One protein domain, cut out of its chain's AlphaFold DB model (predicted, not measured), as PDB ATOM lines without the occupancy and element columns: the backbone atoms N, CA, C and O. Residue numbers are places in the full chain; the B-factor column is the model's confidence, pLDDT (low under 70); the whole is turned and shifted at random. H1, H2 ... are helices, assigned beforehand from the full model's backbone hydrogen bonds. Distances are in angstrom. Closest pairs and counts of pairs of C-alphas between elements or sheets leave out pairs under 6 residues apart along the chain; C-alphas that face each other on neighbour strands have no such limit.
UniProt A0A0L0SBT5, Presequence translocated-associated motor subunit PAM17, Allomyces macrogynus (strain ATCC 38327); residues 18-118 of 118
ATOM      1  N   ALA A  18      76.235  91.119 -19.752       72.50
ATOM      2  CA  ALA A  18      76.156  91.512 -18.348       72.50
ATOM      3  C   ALA A  18      76.312  90.339 -17.356       72.50
ATOM      4  O   ALA A  18      76.915  90.503 -16.296       72.50
ATOM      5  N   THR A  19      75.812  89.143 -17.689       75.50
ATOM      6  CA  THR A  19      75.969  87.958 -16.821       75.50
ATOM      7  C   THR A  19      77.403  87.437 -16.812       75.50
ATOM      8  O   THR A  19      77.927  87.093 -15.752       75.50
ATOM      9  N   LEU A  20      78.077  87.470 -17.963       76.31
ATOM     10  CA  LEU A  20      79.488  87.100 -18.075       76.31
ATOM     11  C   LEU A  20      80.390  88.072 -17.303       76.31
ATOM     12  O   LEU A  20      81.309  87.632 -16.612       76.31
ATOM     13  N   GLU A  21      80.104  89.377 -17.350       76.19
ATOM     14  CA  GLU A  21      80.866  90.378 -16.597       76.19
ATOM     15  C   GLU A  21      80.736  90.179 -15.076       76.19
ATOM     16  O   GLU A  21      81.734  90.203 -14.348       76.19
ATOM     17  N   GLY A  22      79.519  89.921 -14.587       81.81
ATOM     18  CA  GLY A  22      79.274  89.632 -13.173       81.81
ATOM     19  C   GLY A  22      79.983  88.360 -12.696       81.81
ATOM     20  O   GLY A  22      80.659  88.374 -11.664       81.81
ATOM     21  N   MET A  23      79.900  87.275 -13.474       81.25
ATOM     22  CA  MET A  23      80.569  86.005 -13.167       81.25
ATOM     23  C   MET A  23      82.095  86.148 -13.148       81.25
ATOM     24  O   MET A  23      82.751  85.633 -12.239       81.25
ATOM     25  N   TRP A  24      82.667  86.894 -14.097       81.75
ATOM     26  CA  TRP A  24      84.103  87.149 -14.149       81.75
ATOM     27  C   TRP A  24      84.598  87.899 -12.910       81.75
ATOM     28  O   TRP A  24      85.592  87.492 -12.307       81.75
ATOM     29  N   ARG A  25      83.891  88.957 -12.482       77.69
ATOM     30  CA  ARG A  25      84.244  89.745 -11.285       77.69
ATOM     31  C   ARG A  25      84.278  88.892 -10.017       77.69
ATOM     32  O   ARG A  25      85.168  89.061  -9.185       77.69
ATOM     33  N   VAL A  26      83.338  87.957  -9.877       83.38
ATOM     34  CA  VAL A  26      83.304  87.036  -8.731       83.38
ATOM     35  C   VAL A  26      84.441  86.015  -8.820       83.38
ATOM     36  O   VAL A  26      85.170  85.833  -7.842       83.38
ATOM     37  N   ALA A  27      84.651  85.405  -9.990       83.44
ATOM     38  CA  ALA A  27      85.694  84.400 -10.203       83.44
ATOM     39  C   ALA A  27      87.118  84.964 -10.033       83.44
ATOM     40  O   ALA A  27      88.002  84.292  -9.501       83.44
ATOM     41  N   THR A  28      87.346  86.218 -10.432       87.25
ATOM     42  CA  THR A  28      88.670  86.859 -10.393       87.25
ATOM     43  C   THR A  28      88.928  87.699  -9.147       87.25
ATOM     44  O   THR A  28      90.025  88.228  -9.012       87.25
ATOM     45  N   ARG A  29      88.016  87.756  -8.166       85.00
ATOM     46  CA  ARG A  29      88.213  88.522  -6.916       85.00
ATOM     47  C   ARG A  29      89.551  88.231  -6.223       85.00
ATOM     48  O   ARG A  29      90.200  89.136  -5.696       85.00
ATOM     49  N   SER A  30      89.959  86.962  -6.191       85.12
ATOM     50  CA  SER A  30      91.235  86.549  -5.593       85.12
ATOM     51  C   SER A  30      92.437  87.013  -6.422       85.12
ATOM     52  O   SER A  30      93.461  87.391  -5.854       85.12
ATOM     53  N   LEU A  31      92.300  87.031  -7.750       86.81
ATOM     54  CA  LEU A  31      93.297  87.541  -8.680       86.81
ATOM     55  C   LEU A  31      93.428  89.061  -8.551       86.81
ATOM     56  O   LEU A  31      94.543  89.538  -8.395       86.81
ATOM     57  N   THR A  32      92.318  89.802  -8.502       86.00
ATOM     58  CA  THR A  32      92.310  91.260  -8.300       86.00
ATOM     59  C   THR A  32      93.048  91.645  -7.023       86.00
ATOM     60  O   THR A  32      93.947  92.474  -7.061       86.00
ATOM     61  N   ARG A  33      92.778  90.960  -5.902       88.94
ATOM     62  CA  ARG A  33      93.487  91.233  -4.642       88.94
ATOM     63  C   ARG A  33      94.992  90.959  -4.739       88.94
ATOM     64  O   ARG A  33      95.777  91.668  -4.116       88.94
ATOM     65  N   LYS A  34      95.403  89.925  -5.480       89.69
ATOM     66  CA  LYS A  34      96.826  89.637  -5.730       89.69
ATOM     67  C   LYS A  34      97.455  90.712  -6.616       89.69
ATOM     68  O   LYS A  34      98.561  91.148  -6.311       89.69
ATOM     69  N   MET A  35      96.751  91.165  -7.652       89.12
ATOM     70  CA  MET A  35      97.202  92.253  -8.522       89.12
ATOM     71  C   MET A  35      97.375  93.556  -7.739       89.12
ATOM     72  O   MET A  35      98.446  94.138  -7.808       89.12
ATOM     73  N   ASP A  36      96.432  93.924  -6.867       91.06
ATOM     74  CA  ASP A  36      96.555  95.124  -6.025       91.06
ATOM     75  C   ASP A  36      97.820  95.116  -5.148       91.06
ATOM     76  O   ASP A  36      98.425  96.159  -4.887       91.06
ATOM     77  N   VAL A  37      98.216  93.946  -4.635       94.00
ATOM     78  CA  VAL A  37      99.447  93.804  -3.843       94.00
ATOM     79  C   VAL A  37     100.671  93.992  -4.734       94.00
ATOM     80  O   VAL A  37     101.569  94.757  -4.376       94.00
ATOM     81  N   LEU A  38     100.691  93.342  -5.897       90.06
ATOM     82  CA  LEU A  38     101.779  93.460  -6.867       90.06
ATOM     83  C   LEU A  38     101.931  94.897  -7.373       90.06
ATOM     84  O   LEU A  38     103.054  95.399  -7.415       90.06
ATOM     85  N   ASP A  39     100.826  95.582  -7.657       89.12
ATOM     86  CA  ASP A  39     100.794  96.973  -8.106       89.12
ATOM     87  C   ASP A  39     101.336  97.915  -7.032       89.12
ATOM     88  O   ASP A  39     102.169  98.780  -7.312       89.12
ATOM     89  N   LYS A  40     100.955  97.708  -5.765       92.12
ATOM     90  CA  LYS A  40     101.514  98.472  -4.638       92.12
ATOM     91  C   LYS A  40     103.015  98.264  -4.500       92.12
ATOM     92  O   LYS A  40     103.753  99.222  -4.266       92.12
ATOM     93  N   GLU A  41     103.491  97.026  -4.604       92.00
ATOM     94  CA  GLU A  41     104.927  96.756  -4.545       92.00
ATOM     95  C   GLU A  41     105.679  97.330  -5.748       92.00
ATOM     96  O   GLU A  41     106.780  97.864  -5.599       92.00
ATOM     97  N   PHE A  42     105.097  97.227  -6.938       89.56
ATOM     98  CA  PHE A  42     105.633  97.795  -8.166       89.56
ATOM     99  C   PHE A  42     105.763  99.315  -8.053       89.56
ATOM    100  O   PHE A  42     106.848  99.857  -8.270       89.56
ATOM    101  N   TYR A  43     104.714  99.987  -7.582       88.75
ATOM    102  CA  TYR A  43     104.721 101.423  -7.336       88.75
ATOM    103  C   TYR A  43     105.800 101.835  -6.323       88.75
ATOM    104  O   TYR A  43     106.585 102.750  -6.580       88.75
ATOM    105  N   LYS A  44     105.932 101.105  -5.204       92.12
ATOM    106  CA  LYS A  44     107.015 101.328  -4.224       92.12
ATOM    107  C   LYS A  44     108.404 101.201  -4.858       92.12
ATOM    108  O   LYS A  44     109.298 101.990  -4.550       92.12
ATOM    109  N   ARG A  45     108.601 100.223  -5.749       90.81
ATOM    110  CA  ARG A  45     109.865 100.041  -6.481       90.81
ATOM    111  C   ARG A  45     110.137 101.209  -7.435       90.81
ATOM    112  O   ARG A  45     111.253 101.725  -7.428       90.81
ATOM    113  N   ILE A  46     109.139 101.683  -8.183       88.94
ATOM    114  CA  ILE A  46     109.274 102.866  -9.053       88.94
ATOM    115  C   ILE A  46     109.695 104.092  -8.243       88.94
ATOM    116  O   ILE A  46     110.686 104.738  -8.586       88.94
ATOM    117  N   LEU A  47     109.006 104.373  -7.134       87.69
ATOM    118  CA  LEU A  47     109.316 105.517  -6.274       87.69
ATOM    119  C   LEU A  47     110.754 105.501  -5.748       87.69
ATOM    120  O   LEU A  47     111.364 106.563  -5.621       87.69
ATOM    121  N   LYS A  48     111.300 104.311  -5.470       88.81
ATOM    122  CA  LYS A  48     112.682 104.133  -5.010       88.81
ATOM    123  C   LYS A  48     113.710 104.352  -6.124       88.81
ATOM    124  O   LYS A  48     114.772 104.925  -5.883       88.81
ATOM    125  N   TYR A  49     113.437 103.862  -7.334       87.88
ATOM    126  CA  TYR A  49     114.432 103.833  -8.411       87.88
ATOM    127  C   TYR A  49     114.350 104.999  -9.397       87.88
ATOM    128  O   TYR A  49     115.333 105.226 -10.107       87.88
ATOM    129  N   ARG A  50     113.259 105.773  -9.397       84.44
ATOM    130  CA  ARG A  50     113.117 106.980 -10.225       84.44
ATOM    131  C   ARG A  50     114.280 107.961 -10.021       84.44
ATOM    132  O   ARG A  50     114.831 108.078  -8.921       84.44
ATOM    133  N   ALA A  51     114.687 108.624 -11.095       80.19
ATOM    134  CA  ALA A  51     115.576 109.777 -11.054       80.19
ATOM    135  C   ALA A  51     114.768 111.041 -10.729       80.19
ATOM    136  O   ALA A  51     113.618 111.163 -11.148       80.19
ATOM    137  N   ASP A  52     115.358 111.959  -9.963       74.31
ATOM    138  CA  ASP A  52     114.723 113.239  -9.653       74.31
ATOM    139  C   ASP A  52     114.636 114.106 -10.922       74.31
ATOM    140  O   ASP A  52     115.574 114.160 -11.723       74.31
ATOM    141  N   ALA A  53     113.490 114.761 -11.119       64.56
ATOM    142  CA  ALA A  53     113.238 115.629 -12.262       64.56
ATOM    143  C   ALA A  53     114.136 116.877 -12.242       64.56
ATOM    144  O   ALA A  53     114.488 117.382 -13.305       64.56
ATOM    145  N   SER A  54     114.572 117.315 -11.055       65.31
ATOM    146  CA  SER A  54     115.478 118.460 -10.862       65.31
ATOM    147  C   SER A  54     116.850 118.276 -11.529       65.31
ATOM    148  O   SER A  54     117.479 119.239 -11.964       65.31
ATOM    149  N   LEU A  55     117.300 117.024 -11.669       64.44
ATOM    150  CA  LEU A  55     118.590 116.670 -12.271       64.44
ATOM    151  C   LEU A  55     118.605 116.845 -13.793       64.44
ATOM    152  O   LEU A  55     119.656 116.776 -14.434       64.44
ATOM    153  N   THR A  56     117.431 117.031 -14.385       61.91
ATOM    154  CA  THR A  56     117.233 117.110 -15.820       61.91
ATOM    155  C   THR A  56     116.949 118.557 -16.207       61.91
ATOM    156  O   THR A  56     116.107 119.217 -15.615       61.91
ATOM    157  N   GLY A  57     117.699 119.084 -17.179       64.75
ATOM    158  CA  GLY A  57     117.592 120.493 -17.556       64.75
ATOM    159  C   GLY A  57     116.211 120.880 -18.120       64.75
ATOM    160  O   GLY A  57     115.506 120.003 -18.625       64.75
ATOM    161  N   PRO A  58     115.865 122.187 -18.135       56.78
ATOM    162  CA  PRO A  58     114.534 122.712 -18.493       56.78
ATOM    163  C   PRO A  58     114.019 122.378 -19.906       56.78
ATOM    164  O   PRO A  58     112.871 122.666 -20.217       56.78
ATOM    165  N   GLY A  59     114.859 121.802 -20.772       58.00
ATOM    166  CA  GLY A  59     114.519 121.449 -22.153       58.00
ATOM    167  C   GLY A  59     114.406 119.949 -22.438       58.00
ATOM    168  O   GLY A  59     114.116 119.574 -23.570       58.00
ATOM    169  N   ASN A  60     114.648 119.069 -21.460       58.41
ATOM    170  CA  ASN A  60     114.514 117.631 -21.685       58.41
ATOM    171  C   ASN A  60     113.133 117.176 -21.214       58.41
ATOM    172  O   ASN A  60     112.857 117.137 -20.017       58.41
ATOM    173  N   GLN A  61     112.269 116.826 -22.166       60.38
ATOM    174  CA  GLN A  61     110.974 116.221 -21.883       60.38
ATOM    175  C   GLN A  61     111.239 114.937 -21.081       60.38
ATOM    176  O   GLN A  61     111.806 113.967 -21.592       60.38
ATOM    177  N   MET A  62     110.932 114.934 -19.784       54.00
ATOM    178  CA  MET A  62     111.165 113.764 -18.941       54.00
ATOM    179  C   MET A  62     110.102 112.714 -19.282       54.00
ATOM    180  O   MET A  62     109.031 112.676 -18.691       54.00
ATOM    181  N   TYR A  63     110.394 111.884 -20.282       61.75
ATOM    182  CA  TYR A  63     109.388 111.068 -20.968       61.75
ATOM    183  C   TYR A  63     108.753 109.922 -20.166       61.75
ATOM    184  O   TYR A  63     107.865 109.271 -20.703       61.75
ATOM    185  N   ASP A  64     109.183 109.622 -18.937       68.00
ATOM    186  CA  ASP A  64     108.519 108.577 -18.142       68.00
ATOM    187  C   ASP A  64     108.891 108.649 -16.647       68.00
ATOM    188  O   ASP A  64     109.819 107.972 -16.187       68.00
ATOM    189  N   TYR A  65     108.215 109.521 -15.893       64.94
ATOM    190  CA  TYR A  65     108.483 109.730 -14.461       64.94
ATOM    191  C   TYR A  65     107.800 108.691 -13.559       64.94
ATOM    192  O   TYR A  65     108.329 108.344 -12.502       64.94
ATOM    193  N   TYR A  66     106.659 108.157 -14.002       68.56
ATOM    194  CA  TYR A  66     105.834 107.220 -13.233       68.56
ATOM    195  C   TYR A  66     105.808 105.798 -13.800       68.56
ATOM    196  O   TYR A  66     105.124 104.945 -13.246       68.56
ATOM    197  N   GLY A  67     106.566 105.518 -14.863       73.56
ATOM    198  CA  GLY A  67     106.537 104.211 -15.515       73.56
ATOM    199  C   GLY A  67     105.243 103.980 -16.299       73.56
ATOM    200  O   GLY A  67     104.818 102.837 -16.432       73.56
ATOM    201  N   GLU A  68     104.626 105.040 -16.829       74.62
ATOM    202  CA  GLU A  68     103.388 104.977 -17.621       74.62
ATOM    203  C   GLU A  68     103.521 104.056 -18.841       74.62
ATOM    204  O   GLU A  68     102.524 103.542 -19.344       74.62
ATOM    205  N   LYS A  69     104.747 103.840 -19.337       80.06
ATOM    206  CA  LYS A  69     105.023 102.969 -20.489       80.06
ATOM    207  C   LYS A  69     105.521 101.575 -20.097       80.06
ATOM    208  O   LYS A  69     105.869 100.786 -20.976       80.06
ATOM    209  N   VAL A  70     105.570 101.242 -18.804       83.62
ATOM    210  CA  VAL A  70     106.042  99.933 -18.333       83.62
ATOM    211  C   VAL A  70     104.903  98.917 -18.393       83.62
ATOM    212  O   VAL A  70     104.147  98.743 -17.446       83.62
ATOM    213  N   THR A  71     104.801  98.221 -19.523       84.06
ATOM    214  CA  THR A  71     103.800  97.161 -19.745       84.06
ATOM    215  C   THR A  71     104.353  95.748 -19.542       84.06
ATOM    216  O   THR A  71     103.590  94.786 -19.513       84.06
ATOM    217  N   SER A  72     105.677  95.593 -19.407       87.62
ATOM    218  CA  SER A  72     106.347  94.294 -19.281       87.62
ATOM    219  C   SER A  72     107.592  94.337 -18.388       87.62
ATOM    220  O   SER A  72     108.185  95.394 -18.153       87.62
ATOM    221  N   PHE A  73     108.039  93.163 -17.926       86.38
ATOM    222  CA  PHE A  73     109.268  93.027 -17.137       86.38
ATOM    223  C   PHE A  73     110.524  93.480 -17.893       86.38
ATOM    224  O   PHE A  73     111.421  94.073 -17.290       86.38
ATOM    225  N   GLU A  74     110.604  93.243 -19.204       91.06
ATOM    226  CA  GLU A  74     111.758  93.690 -19.991       91.06
ATOM    227  C   GLU A  74     111.754  95.215 -20.152       91.06
ATOM    228  O   GLU A  74     112.778  95.865 -19.929       91.06
ATOM    229  N   ALA A  75     110.581  95.809 -20.410       89.12
ATOM    230  CA  ALA A  75     110.421  97.261 -20.425       89.12
ATOM    231  C   ALA A  75     110.823  97.882 -19.076       89.12
ATOM    232  O   ALA A  75     111.521  98.895 -19.047       89.12
ATOM    233  N   TYR A  76     110.486  97.229 -17.959       90.56
ATOM    234  CA  TYR A  76     110.909  97.655 -16.624       90.56
ATOM    235  C   TYR A  76     112.440  97.654 -16.464       90.56
ATOM    236  O   TYR A  76     113.017  98.618 -15.958       90.56
ATOM    237  N   ARG A  77     113.141  96.619 -16.947       91.44
ATOM    238  CA  ARG A  77     114.616  96.551 -16.894       91.44
ATOM    239  C   ARG A  77     115.273  97.634 -17.747       91.44
ATOM    240  O   ARG A  77     116.275  98.223 -17.334       91.44
ATOM    241  N   VAL A  78     114.733  97.893 -18.938       90.69
ATOM    242  CA  VAL A  78     115.176  98.991 -19.811       90.69
ATOM    243  C   VAL A  78     114.962 100.337 -19.118       90.69
ATOM    244  O   VAL A  78     115.877 101.163 -19.081       90.69
ATOM    245  N   TRP A  79     113.791 100.533 -18.511       89.69
ATOM    246  CA  TRP A  79     113.459 101.742 -17.768       89.69
ATOM    247  C   TRP A  79     114.434 101.967 -16.607       89.69
ATOM    248  O   TRP A  79     115.031 103.039 -16.521       89.69
ATOM    249  N   LEU A  80     114.724 100.945 -15.794       90.06
ATOM    250  CA  LEU A  80     115.705 101.042 -14.703       90.06
ATOM    251  C   LEU A  80     117.099 101.462 -15.191       90.06
ATOM    252  O   LEU A  80     117.758 102.296 -14.564       90.06
ATOM    253  N   ARG A  81     117.555 100.922 -16.329       90.62
ATOM    254  CA  ARG A  81     118.829 101.326 -16.950       90.62
ATOM    255  C   ARG A  81     118.804 102.792 -17.381       90.62
ATOM    256  O   ARG A  81     119.790 103.500 -17.184       90.62
ATOM    257  N   LYS A  82     117.684 103.258 -17.937       88.00
ATOM    258  CA  LYS A  82     117.497 104.662 -18.326       88.00
ATOM    259  C   LYS A  82     117.547 105.588 -17.107       88.00
ATOM    260  O   LYS A  82     118.269 106.579 -17.146       88.00
ATOM    261  N   GLN A  83     116.877 105.224 -16.011       86.81
ATOM    262  CA  GLN A  83     116.902 105.993 -14.761       86.81
ATOM    263  C   GLN A  83     118.318 106.115 -14.180       86.81
ATOM    264  O   GLN A  83     118.714 107.195 -13.747       86.81
ATOM    265  N   ARG A  84     119.124 105.043 -14.226       88.62
ATOM    266  CA  ARG A  84     120.520 105.080 -13.757       88.62
ATOM    267  C   ARG A  84     121.368 106.087 -14.540       88.62
ATOM    268  O   ARG A  84     122.016 106.928 -13.929       88.62
ATOM    269  N   LYS A  85     121.277 106.066 -15.873       88.06
ATOM    270  CA  LYS A  85     121.996 107.017 -16.740       88.06
ATOM    271  C   LYS A  85     121.612 108.472 -16.457       88.06
ATOM    272  O   LYS A  85     122.449 109.357 -16.578       88.06
ATOM    273  N   ILE A  86     120.351 108.732 -16.102       83.94
ATOM    274  CA  ILE A  86     119.892 110.083 -15.738       83.94
ATOM    275  C   ILE A  86     120.517 110.519 -14.409       83.94
ATOM    276  O   ILE A  86     121.014 111.638 -14.324       83.94
ATOM    277  N   LYS A  87     120.554 109.639 -13.399       85.69
ATOM    278  CA  LYS A  87     121.200 109.935 -12.106       85.69
ATOM    279  C   LYS A  87     122.685 110.254 -12.271       85.69
ATOM    280  O   LYS A  87     123.140 111.261 -11.743       85.69
ATOM    281  N   GLU A  88     123.403 109.444 -13.046       86.88
ATOM    282  CA  GLU A  88     124.829 109.651 -13.335       86.88
ATOM    283  C   GLU A  88     125.068 111.007 -14.017       86.88
ATOM    284  O   GLU A  88     125.898 111.795 -13.572       86.88
ATOM    285  N   LYS A  89     124.280 111.338 -15.050       85.00
ATOM    286  CA  LYS A  89     124.378 112.637 -15.737       85.00
ATOM    287  C   LYS A  89     124.039 113.820 -14.830       85.00
ATOM    288  O   LYS A  89     124.691 114.858 -14.916       85.00
ATOM    289  N   GLY A  90     123.032 113.666 -13.972       84.19
ATOM    290  CA  GLY A  90     122.640 114.675 -12.992       84.19
ATOM    291  C   GLY A  90     123.754 114.984 -11.997       84.19
ATOM    292  O   GLY A  90     124.080 116.146 -11.784       84.19
ATOM    293  N   GLN A  91     124.381 113.942 -11.445       85.50
ATOM    294  CA  GLN A  91     125.507 114.083 -10.519       85.50
ATOM    295  C   GLN A  91     126.697 114.792 -11.165       85.50
ATOM    296  O   GLN A  91     127.262 115.696 -10.560       85.50
ATOM    297  N   ILE A  92     127.037 114.439 -12.409       86.12
ATOM    298  CA  ILE A  92     128.125 115.097 -13.146       86.12
ATOM    299  C   ILE A  92     127.832 116.589 -13.337       86.12
ATOM    300  O   ILE A  92     128.718 117.419 -13.150       86.12
ATOM    301  N   LYS A  93     126.589 116.944 -13.684       83.56
ATOM    302  CA  LYS A  93     126.194 118.344 -13.877       83.56
ATOM    303  C   LYS A  93     126.279 119.150 -12.579       83.56
ATOM    304  O   LYS A  93     126.792 120.263 -12.609       83.56
ATOM    305  N   LEU A  94     125.800 118.589 -11.467       85.12
ATOM    306  CA  LEU A  94     125.892 119.220 -10.147       85.12
ATOM    307  C   LEU A  94     127.351 119.444  -9.748       85.12
ATOM    308  O   LEU A  94     127.731 120.556  -9.409       85.12
ATOM    309  N   PHE A  95     128.185 118.416  -9.901       87.12
ATOM    310  CA  PHE A  95     129.605 118.509  -9.588       87.12
ATOM    311  C   PHE A  95     130.320 119.578 -10.427       87.12
ATOM    312  O   PHE A  95     131.091 120.372  -9.897       87.12
ATOM    313  N   ALA A  96     130.035 119.653 -11.731       88.00
ATOM    314  CA  ALA A  96     130.594 120.692 -12.595       88.00
ATOM    315  C   ALA A  96     130.159 122.106 -12.166       88.00
ATOM    316  O   ALA A  96     130.959 123.041 -12.208       88.00
ATOM    317  N   GLN A  97     128.905 122.256 -11.733       87.69
ATOM    318  CA  GLN A  97     128.388 123.522 -11.227       87.69
ATOM    319  C   GLN A  97     129.090 123.931  -9.924       87.69
ATOM    320  O   GLN A  97     129.507 125.081  -9.801       87.69
ATOM    321  N   ASP A  98     129.310 122.994  -9.002       89.25
ATOM    322  CA  ASP A  98     130.035 123.249  -7.753       89.25
ATOM    323  C   ASP A  98     131.476 123.699  -8.009       89.25
ATOM    324  O   ASP A  98     131.912 124.693  -7.432       89.25
ATOM    325  N   LEU A  99     132.190 123.045  -8.931       90.31
ATOM    326  CA  LEU A  99     133.536 123.473  -9.327       90.31
ATOM    327  C   LEU A  99     133.542 124.911  -9.865       90.31
ATOM    328  O   LEU A  99     134.341 125.727  -9.413       90.31
ATOM    329  N   SER A 100     132.599 125.251 -10.749       89.94
ATOM    330  CA  SER A 100     132.504 126.615 -11.283       89.94
ATOM    331  C   SER A 100     132.199 127.662 -10.202       89.94
ATOM    332  O   SER A 100     132.766 128.753 -10.220       89.94
ATOM    333  N   ASN A 101     131.362 127.322  -9.214       92.00
ATOM    334  CA  ASN A 101     131.045 128.204  -8.090       92.00
ATOM    335  C   ASN A 101     132.272 128.444  -7.198       92.00
ATOM    336  O   ASN A 101     132.475 129.560  -6.720       92.00
ATOM    337  N   LEU A 102     133.103 127.416  -6.991       91.50
ATOM    338  CA  LEU A 102     134.351 127.531  -6.233       91.50
ATOM    339  C   LEU A 102     135.370 128.427  -6.943       91.50
ATOM    340  O   LEU A 102     136.038 129.224  -6.283       91.50
ATOM    341  N   ASP A 103     135.477 128.330  -8.267       93.75
ATOM    342  CA  ASP A 103     136.380 129.175  -9.052       93.75
ATOM    343  C   ASP A 103     135.947 130.648  -9.008       93.75
ATOM    344  O   ASP A 103     136.774 131.530  -8.772       93.75
ATOM    345  N   ILE A 104     134.640 130.915  -9.133       90.56
ATOM    346  CA  ILE A 104     134.077 132.264  -8.981       90.56
ATOM    347  C   ILE A 104     134.330 132.796  -7.566       90.56
ATOM    348  O   ILE A 104     134.753 133.939  -7.416       90.56
ATOM    349  N   ALA A 105     134.121 131.981  -6.528       91.81
ATOM    350  CA  ALA A 105     134.345 132.384  -5.139       91.81
ATOM    351  C   ALA A 105     135.818 132.721  -4.848       91.81
ATOM    352  O   ALA A 105     136.111 133.675  -4.132       91.81
ATOM    353  N   LYS A 106     136.764 131.974  -5.427       94.25
ATOM    354  CA  LYS A 106     138.194 132.306  -5.334       94.25
ATOM    355  C   LYS A 106     138.521 133.597  -6.081       94.25
ATOM    356  O   LYS A 106     139.277 134.420  -5.572       94.25
ATOM    357  N   ALA A 107     137.938 133.796  -7.264       91.06
ATOM    358  CA  ALA A 107     138.132 135.015  -8.045       91.06
ATOM    359  C   ALA A 107     137.586 136.262  -7.325       91.06
ATOM    360  O   ALA A 107     138.237 137.307  -7.323       91.06
ATOM    361  N   THR A 108     136.430 136.158  -6.660       89.94
ATOM    362  CA  THR A 108     135.867 137.258  -5.864       89.94
ATOM    363  C   THR A 108     136.686 137.540  -4.604       89.94
ATOM    364  O   THR A 108     136.898 138.707  -4.280       89.94
ATOM    365  N   GLN A 109     137.215 136.509  -3.931       89.56
ATOM    366  CA  GLN A 109     138.139 136.678  -2.801       89.56
ATOM    367  C   GLN A 109     139.416 137.415  -3.226       89.56
ATOM    368  O   GLN A 109     139.767 138.422  -2.611       89.56
ATOM    369  N   ALA A 110     140.037 137.018  -4.338       88.69
ATOM    370  CA  ALA A 110     141.210 137.708  -4.878       88.69
ATOM    371  C   ALA A 110     140.925 139.189  -5.221       88.69
ATOM    372  O   ALA A 110     141.763 140.063  -4.975       88.69
ATOM    373  N   ALA A 111     139.727 139.500  -5.732       84.88
ATOM    374  CA  ALA A 111     139.291 140.879  -5.977       84.88
ATOM    375  C   ALA A 111     139.084 141.682  -4.671       84.88
ATOM    376  O   ALA A 111     139.406 142.871  -4.598       84.88
ATOM    377  N   SER A 112     138.585 141.041  -3.609       77.69
ATOM    378  CA  SER A 112     138.452 141.675  -2.288       77.69
ATOM    379  C   SER A 112     139.806 141.934  -1.606       77.69
ATOM    380  O   SER A 112     139.996 142.965  -0.970       77.69
ATOM    381  N   GLU A 113     140.789 141.052  -1.793       82.12
ATOM    382  CA  GLU A 113     142.128 141.208  -1.210       82.12
ATOM    383  C   GLU A 113     142.957 142.296  -1.906       82.12
ATOM    384  O   GLU A 113     143.736 142.999  -1.263       82.12
ATOM    385  N   THR A 114     142.792 142.446  -3.223       73.38
ATOM    386  CA  THR A 114     143.453 143.498  -4.014       73.38
ATOM    387  C   THR A 114     142.890 144.885  -3.717       73.38
ATOM    388  O   THR A 114     143.658 145.839  -3.645       73.38
ATOM    389  N   SER A 115     141.582 144.998  -3.472       67.06
ATOM    390  CA  SER A 115     140.952 146.261  -3.058       67.06
ATOM    391  C   SER A 115     141.243 146.663  -1.608       67.06
ATOM    392  O   SER A 115     141.207 147.846  -1.307       67.06
ATOM    393  N   ALA A 116     141.576 145.723  -0.718       72.38
ATOM    394  CA  ALA A 116     141.975 146.030   0.662       72.38
ATOM    395  C   ALA A 116     143.461 146.421   0.818       72.38
ATOM    396  O   ALA A 116     143.859 146.909   1.875       72.38
ATOM    397  N   LYS A 117     144.292 146.158  -0.202       67.12
ATOM    398  CA  LYS A 117     145.731 146.489  -0.226       67.12
ATOM    399  C   LYS A 117     146.067 147.764  -1.010       67.12
ATOM    400  O   LYS A 117     147.219 148.192  -0.943       67.12
ATOM    401  N   ALA A 118     145.114 148.309  -1.764       56.62
ATOM    402  CA  ALA A 118     145.216 149.599  -2.447       56.62
ATOM    403  C   ALA A 118     144.770 150.731  -1.513       56.62
ATOM    404  O   ALA A 118     145.396 151.811  -1.580       56.62
TER     405      ALA A 118
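AT A GLANCE: This is residues 18 to 118 of the 118 residues of the protein "Presequence translocated-associated motor subunit PAM17" of Allomyces macrogynus (strain ATCC 38327) (UniProt A0A0L0SBT5). A long, thin rod is made by two helices, H2 and H3, that run the same way and overlap only near the end of H2 and the beginning of H3. Between them an unnamed loop folds back along the rod, and the short H1 makes a corner with H2 at one tip, while residues 18 to 41 and 95 to 118 stick out from a small body. The printed part has 101 residues with three named helices in the order H1, H2, H3 and no named strand; its class is all helix. It is extended, with a radius of gyration of the C-alphas of 25.0 A and spans of 94 by 22 by 20 A.

HOW THE PARTS SIT: H1, residues 18 to 27, and H2, residues 29 to 49, meet only through their link, a tight one of 1 residue. A long link of 23 residues, 50 to 72, leads from H2 to H3, residues 73 to 117. H2 and H3 are close but not clearly touching, with 2 pairs of C-alphas within 8 A; the closest C-alphas, those of Tyr 49 and Leu 80, are 7.0 A apart. Their lines stand at a shallow tilt of 26 degrees, and they run the same way. H1 and H3 are apart. In H1, H2 and H3 every O i to N i+4 pair is within hydrogen-bond range.

IN THESE COORDINATES: H1 begins with C-alpha 18 at (76.156, 91.512, -18.348) and is 14.4 A long from first to last C-alpha. H2 measures 30.4 A. H3 measures 66.9 A, from C-alpha 73 at (109.268, 93.027, -17.137) to C-alpha 117 at (145.731, 146.489, -0.226).

THE WHOLE: The two C-alphas farthest apart, those of Thr 19 and Ala 118, are 93.8 A apart. The printed part has no cut. The mean pLDDT of the printed part is 82.2; residues 53 to 66, 115 and 117 to 118 are under 70.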